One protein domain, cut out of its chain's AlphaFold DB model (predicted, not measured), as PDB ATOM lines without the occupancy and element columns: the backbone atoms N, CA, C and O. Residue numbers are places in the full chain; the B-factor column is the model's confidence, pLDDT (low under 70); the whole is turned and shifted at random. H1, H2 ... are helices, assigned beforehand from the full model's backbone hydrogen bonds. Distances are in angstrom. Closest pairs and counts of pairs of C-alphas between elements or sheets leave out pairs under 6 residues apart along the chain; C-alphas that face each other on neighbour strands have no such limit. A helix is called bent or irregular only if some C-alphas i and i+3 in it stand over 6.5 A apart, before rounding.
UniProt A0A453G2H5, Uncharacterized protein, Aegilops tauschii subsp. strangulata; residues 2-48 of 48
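This is residues 2 to 48 of the 48 residues of an uncharacterized protein of Aegilops tauschii subsp. strangulata (UniProt A0A453G2H5). A single helix, H1, has a long unnamed stretch, residues 2 to 19, running beside it and looping round into its start; beyond its other end the chain turns into the four-residue H2 and a tail. The printed part has 47 residues with two named helices, H1 then H2, and no named strand; the class is all helix, with 19 residues in named elements, under half. It is loose, with a radius of gyration of the C-alphas of 12.1 A, and flat, spanning 32 by 32 by 13 A.

Past residues 2 to 19 you reach H1, residues 20 to 34, where every O i to N i+4 pair is within hydrogen-bond range. H2, residues 40 to 43, is too short for such a pair, and its one O i to N i+3 pair is not within range. The two only just touch, with 3 pairs of C-alphas within 8 A, H1 with residues 31 to 34 alone; the closest C-alphas, of Ala 34 and Leu 40, are 5.3 A apart.

Find C-alpha 20 at (21.442, 27.186, -24.810); H1 runs 21.3 A to C-alpha 34. H2 ends at C-alpha 43, (38.606, 24.345, -33.919); it is neither bent nor irregular, but only just: C-alphas 40 and 43 are 6.1 A apart.

The farthest C-alphas, Ile 2 and Lys 15, are 35.6 A apart. The printed part has no cut, and the link from H1 to H2 is tight. Look for pLDDT under 70 at residues 38 to 48.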
ATOM      1  N   ILE A   2      25.531  16.768 -50.829       82.25
ATOM      2  CA  ILE A   2      26.620  16.592 -49.851       82.25
ATOM      3  C   ILE A   2      26.193  17.296 -48.569       82.25
ATOM      4  O   ILE A   2      25.967  18.502 -48.583       82.25
ATOM      5  N   TYR A   3      26.084  16.549 -47.477       85.12
ATOM      6  CA  TYR A   3      25.892  17.101 -46.142       85.12
ATOM      7  C   TYR A   3      26.800  16.363 -45.158       85.12
ATOM      8  O   TYR A   3      27.217  15.227 -45.394       85.12
ATOM      9  N   ARG A   4      27.156  17.039 -44.068       86.06
ATOM     10  CA  ARG A   4      27.899  16.462 -42.949       86.06
ATOM     11  C   ARG A   4      27.123  16.766 -41.685       86.06
ATOM     12  O   ARG A   4      26.715  17.900 -41.478       86.06
ATOM     13  N   GLU A   5      26.933  15.749 -40.863       91.19
ATOM     14  CA  GLU A   5      26.254  15.880 -39.580       91.19
ATOM     15  C   GLU A   5      27.280  16.020 -38.452       91.19
ATOM     16  O   GLU A   5      28.380  15.449 -38.517       91.19
ATOM     17  N   ALA A   6      26.929  16.804 -37.438       92.00
ATOM     18  CA  ALA A   6      27.662  16.944 -36.191       92.00
ATOM     19  C   ALA A   6      26.702  17.396 -35.083       92.00
ATOM     20  O   ALA A   6      25.607  17.878 -35.360       92.00
ATOM     21  N   THR A   7      27.132  17.256 -33.833       94.44
ATOM     22  CA  THR A   7      26.357  17.630 -32.647       94.44
ATOM     23  C   THR A   7      27.046  18.747 -31.867       94.44
ATOM     24  O   THR A   7      28.241  19.013 -32.032       94.44
ATOM     25  N   GLY A   8      26.280  19.414 -31.010       93.38
ATOM     26  CA  GLY A   8      26.761  20.417 -30.073       93.38
ATOM     27  C   GLY A   8      25.902  20.390 -28.817       93.38
ATOM     28  O   GLY A   8      24.723  20.050 -28.875       93.38
ATOM     29  N   THR A   9      26.503  20.707 -27.677       94.44
ATOM     30  CA  THR A   9      25.850  20.661 -26.364       94.44
ATOM     31  C   THR A   9      26.249  21.881 -25.558       94.44
ATOM     32  O   THR A   9      27.441  22.146 -25.427       94.44
ATOM     33  N   ALA A  10      25.281  22.594 -24.993       93.00
ATOM     34  CA  ALA A  10      25.520  23.712 -24.089       93.00
ATOM     35  C   ALA A  10      24.847  23.441 -22.739       93.00
ATOM     36  O   ALA A  10      23.784  22.819 -22.694       93.00
ATOM     37  N   SER A  11      25.459  23.905 -21.647       92.75
ATOM     38  CA  SER A  11      24.806  23.863 -20.338       92.75
ATOM     39  C   SER A  11      23.677  24.888 -20.284       92.75
ATOM     40  O   SER A  11      23.834  26.020 -20.738       92.75
ATOM     41  N   VAL A  12      22.550  24.503 -19.686       90.12
ATOM     42  CA  VAL A  12      21.425  25.416 -19.421       90.12
ATOM     43  C   VAL A  12      21.783  26.432 -18.329       90.12
ATOM     44  O   VAL A  12      21.201  27.508 -18.260       90.12
ATOM     45  N   GLU A  13      22.777  26.114 -17.501       90.44
ATOM     46  CA  GLU A  13      23.262  26.979 -16.422       90.44
ATOM     47  C   GLU A  13      24.261  28.040 -16.914       90.44
ATOM     48  O   GLU A  13      24.629  28.942 -16.157       90.44
ATOM     49  N   ASP A  14      24.714  27.946 -18.169       82.69
ATOM     50  CA  ASP A  14      25.681  28.873 -18.745       82.69
ATOM     51  C   ASP A  14      25.058  30.264 -18.950       82.69
ATOM     52  O   ASP A  14      24.281  30.497 -19.878       82.69
ATOM     53  N   LYS A  15      25.447  31.205 -18.083       78.81
ATOM     54  CA  LYS A  15      24.961  32.595 -18.056       78.81
ATOM     55  C   LYS A  15      25.534  33.484 -19.171       78.81
ATOM     56  O   LYS A  15      25.277  34.687 -19.170       78.81
ATOM     57  N   GLY A  16      26.337  32.936 -20.087       78.00
ATOM     58  CA  GLY A  16      26.828  33.664 -21.261       78.00
ATOM     59  C   GLY A  16      25.713  34.067 -22.241       78.00
ATOM     60  O   GLY A  16      24.591  33.581 -22.155       78.00
ATOM     61  N   PHE A  17      26.038  34.917 -23.217       76.81
ATOM     62  CA  PHE A  17      25.094  35.441 -24.217       76.81
ATOM     63  C   PHE A  17      24.467  34.355 -25.117       76.81
ATOM     64  O   PHE A  17      25.171  33.460 -25.585       76.81
ATOM     65  N   GLY A  18      23.171  34.500 -25.426       81.38
ATOM     66  CA  GLY A  18      22.397  33.590 -26.284       81.38
ATOM     67  C   GLY A  18      21.736  32.443 -25.516       81.38
ATOM     68  O   GLY A  18      22.192  32.073 -24.432       81.38
ATOM     69  N   ASP A  19      20.654  31.881 -26.061       90.62
ATOM     70  CA  ASP A  19      20.000  30.732 -25.429       90.62
ATOM     71  C   ASP A  19      20.827  29.432 -25.615       90.62
ATOM     72  O   ASP A  19      21.636  29.323 -26.547       90.62
ATOM     73  N   PRO A  20      20.678  28.431 -24.726       92.12
ATOM     74  CA  PRO A  20      21.442  27.186 -24.810       92.12
ATOM     75  C   PRO A  20      21.241  26.408 -26.120       92.12
ATOM     76  O   PRO A  20      22.165  25.722 -26.565       92.12
ATOM     77  N   VAL A  21      20.070  26.520 -26.756       92.50
ATOM     78  CA  VAL A  21      19.763  25.838 -28.022       92.50
ATOM     79  C   VAL A  21      20.572  26.467 -29.150       92.50
ATOM     80  O   VAL A  21      21.311  25.762 -29.831       92.50
ATOM     81  N   GLN A  22      20.549  27.793 -29.275       92.25
ATOM     82  CA  GLN A  22      21.343  28.540 -30.252       92.25
ATOM     83  C   GLN A  22      22.840  28.246 -30.119       92.25
ATOM     84  O   GLN A  22      23.540  28.063 -31.119       92.25
ATOM     85  N   LYS A  23      23.349  28.163 -28.883       92.19
ATOM     86  CA  LYS A  23      24.748  27.785 -28.627       92.19
ATOM     87  C   LYS A  23      25.042  26.368 -29.127       92.19
ATOM     88  O   LYS A  23      26.033  26.160 -29.835       92.19
ATOM     89  N   ALA A  24      24.194  25.401 -28.773       93.81
ATOM     90  CA  ALA A  24      24.335  24.006 -29.179       93.81
ATOM     91  C   ALA A  24      24.293  23.839 -30.708       93.81
ATOM     92  O   ALA A  24      25.181  23.204 -31.284       93.81
ATOM     93  N   GLU A  25      23.334  24.479 -31.375       93.75
ATOM     94  CA  GLU A  25      23.203  24.488 -32.834       93.75
ATOM     95  C   GLU A  25      24.412  25.140 -33.511       93.75
ATOM     96  O   GLU A  25      24.972  24.586 -34.458       93.75
ATOM     97  N   GLY A  26      24.882  26.273 -32.983       91.50
ATOM     98  CA  GLY A  26      26.072  26.952 -33.481       91.50
ATOM     99  C   GLY A  26      27.319  26.070 -33.417       91.50
ATOM    100  O   GLY A  26      28.109  26.047 -34.360       91.50
ATOM    101  N   MET A  27      27.493  25.294 -32.342       91.50
ATOM    102  CA  MET A  27      28.581  24.314 -32.238       91.50
ATOM    103  C   MET A  27      28.440  23.169 -33.242       91.50
ATOM    104  O   MET A  27      29.420  22.833 -33.911       91.50
ATOM    105  N   ALA A  28      27.243  22.590 -33.369       93.62
ATOM    106  CA  ALA A  28      26.964  21.524 -34.327       93.62
ATOM    107  C   ALA A  28      27.263  21.975 -35.764       93.62
ATOM    108  O   ALA A  28      28.024  21.324 -36.481       93.62
ATOM    109  N   PHE A  29      26.743  23.137 -36.156       91.31
ATOM    110  CA  PHE A  29      26.918  23.703 -37.490       91.31
ATOM    111  C   PHE A  29      28.393  23.929 -37.824       91.31
ATOM    112  O   PHE A  29      28.899  23.473 -38.848       91.31
ATOM    113  N   ARG A  30      29.118  24.561 -36.904       88.75
ATOM    114  CA  ARG A  30      30.549  24.825 -37.028       88.75
ATOM    115  C   ARG A  30      31.386  23.550 -37.202       88.75
ATOM    116  O   ARG A  30      32.222  23.485 -38.105       88.75
ATOM    117  N   ARG A  31      31.109  22.500 -36.416       88.94
ATOM    118  CA  ARG A  31      31.756  21.179 -36.549       88.94
ATOM    119  C   ARG A  31      31.397  20.482 -37.868       88.94
ATOM    120  O   ARG A  31      32.257  19.843 -38.475       88.94
ATOM    121  N   ALA A  32      30.158  20.617 -38.336       90.44
ATOM    122  CA  ALA A  32      29.731  20.101 -39.635       90.44
ATOM    123  C   ALA A  32      30.460  20.804 -40.798       90.44
ATOM    124  O   ALA A  32      30.954  20.129 -41.703       90.44
ATOM    125  N   CYS A  33      30.612  22.132 -40.743       84.94
ATOM    126  CA  CYS A  33      31.366  22.923 -41.722       84.94
ATOM    127  C   CYS A  33      32.863  22.577 -41.745       84.94
ATOM    128  O   CYS A  33      33.448  22.471 -42.823       84.94
ATOM    129  N   ALA A  34      33.472  22.323 -40.583       85.88
ATOM    130  CA  ALA A  34      34.872  21.901 -40.500       85.88
ATOM    131  C   ALA A  34      35.141  20.602 -41.282       85.88
ATOM    132  O   ALA A  34      36.177  20.468 -41.932       85.88
ATOM    133  N   ARG A  35      34.175  19.672 -41.320       81.62
ATOM    134  CA  ARG A  35      34.258  18.416 -42.097       81.62
ATOM    135  C   ARG A  35      34.208  18.618 -43.616       81.62
ATOM    136  O   ARG A  35      34.444  17.667 -44.359       81.62
ATOM    137  N   LEU A  36      33.898  19.829 -44.075       80.69
ATOM    138  CA  LEU A  36      33.963  20.237 -45.479       80.69
ATOM    139  C   LEU A  36      35.268  20.984 -45.816       80.69
ATOM    140  O   LEU A  36      35.436  21.416 -46.951       80.69
ATOM    141  N   GLY A  37      36.190  21.132 -44.857       75.81
ATOM    142  CA  GLY A  37      37.464  21.839 -45.039       75.81
ATOM    143  C   GLY A  37      37.404  23.346 -44.763       75.81
ATOM    144  O   GLY A  37      38.399  24.038 -44.959       75.81
ATOM    145  N   LEU A  38      36.270  23.871 -44.285       67.00
ATOM    146  CA  LEU A  38      36.102  25.288 -43.949       67.00
ATOM    147  C   LEU A  38      36.458  25.535 -42.474       67.00
ATOM    148  O   LEU A  38      35.817  24.990 -41.580       67.00
ATOM    149  N   GLY A  39      37.460  26.376 -42.204       61.78
ATOM    150  CA  GLY A  39      37.783  26.809 -40.837       61.78
ATOM    151  C   GLY A  39      38.447  25.746 -39.953       61.78
ATOM    152  O   GLY A  39      38.331  25.830 -38.736       61.78
ATOM    153  N   LEU A  40      39.157  24.769 -40.534       59.16
ATOM    154  CA  LEU A  40      39.832  23.676 -39.806       59.16
ATOM    155  C   LEU A  40      40.754  24.171 -38.668       59.16
ATOM    156  O   LEU A  40      40.906  23.502 -37.651       59.16
ATOM    157  N   HIS A  41      41.353  25.355 -38.830       62.19
ATOM    158  CA  HIS A  41      42.237  25.972 -37.836       62.19
ATOM    159  C   HIS A  41      41.491  26.643 -36.667       62.19
ATOM    160  O   HIS A  41      42.062  26.802 -35.602       62.19
ATOM    161  N   LEU A  42      40.206  26.979 -36.824       59.91
ATOM    162  CA  LEU A  42      39.408  27.653 -35.790       59.91
ATOM    163  C   LEU A  42      38.877  26.695 -34.704       59.91
ATOM    164  O   LEU A  42      38.229  27.151 -33.766       59.91
ATOM    165  N   TYR A  43      39.100  25.380 -34.847       57.22
ATOM    166  CA  TYR A  43      38.606  24.345 -33.919       57.22
ATOM    167  C   TYR A  43      39.697  23.458 -33.323       57.22
ATOM    168  O   TYR A  43      39.371  22.523 -32.593       57.22
ATOM    169  N   HIS A  44      40.969  23.721 -33.625       61.72
ATOM    170  CA  HIS A  44      42.018  23.257 -32.733       61.72
ATOM    171  C   HIS A  44      41.966  24.198 -31.533       61.72
ATOM    172  O   HIS A  44      42.449  25.323 -31.603       61.72
ATOM    173  N   GLU A  45      41.291  23.773 -30.465       55.53
ATOM    174  CA  GLU A  45      41.631  24.300 -29.149       55.53
ATOM    175  C   GLU A  45      43.128  24.028 -28.985       55.53
ATOM    176  O   GLU A  45      43.563  22.888 -29.183       55.53
ATOM    177  N   ASP A  46      43.920  25.069 -28.723       53.31
ATOM    178  CA  ASP A  46      45.278  24.900 -28.222       53.31
ATOM    179  C   ASP A  46      45.159  24.076 -26.935       53.31
ATOM    180  O   ASP A  46      44.886  24.599 -25.858       53.31
ATOM    181  N   MET A  47      45.276  22.757 -27.075       42.72
ATOM    182  CA  MET A  47      45.393  21.808 -25.979       42.72
ATOM    183  C   MET A  47      46.791  21.995 -25.381       42.72
ATOM    184  O   MET A  47      47.698  21.207 -25.654       42.72
ATOM    185  N   SER A  48      46.967  23.082 -24.627       39.44
ATOM    186  CA  SER A  48      48.084  23.311 -23.707       39.44
ATOM    187  C   SER A  48      47.617  23.231 -22.264       39.44
ATOM    188  O   SER A  48      46.447  23.565 -21.985       39.44
TER     189      SER A  48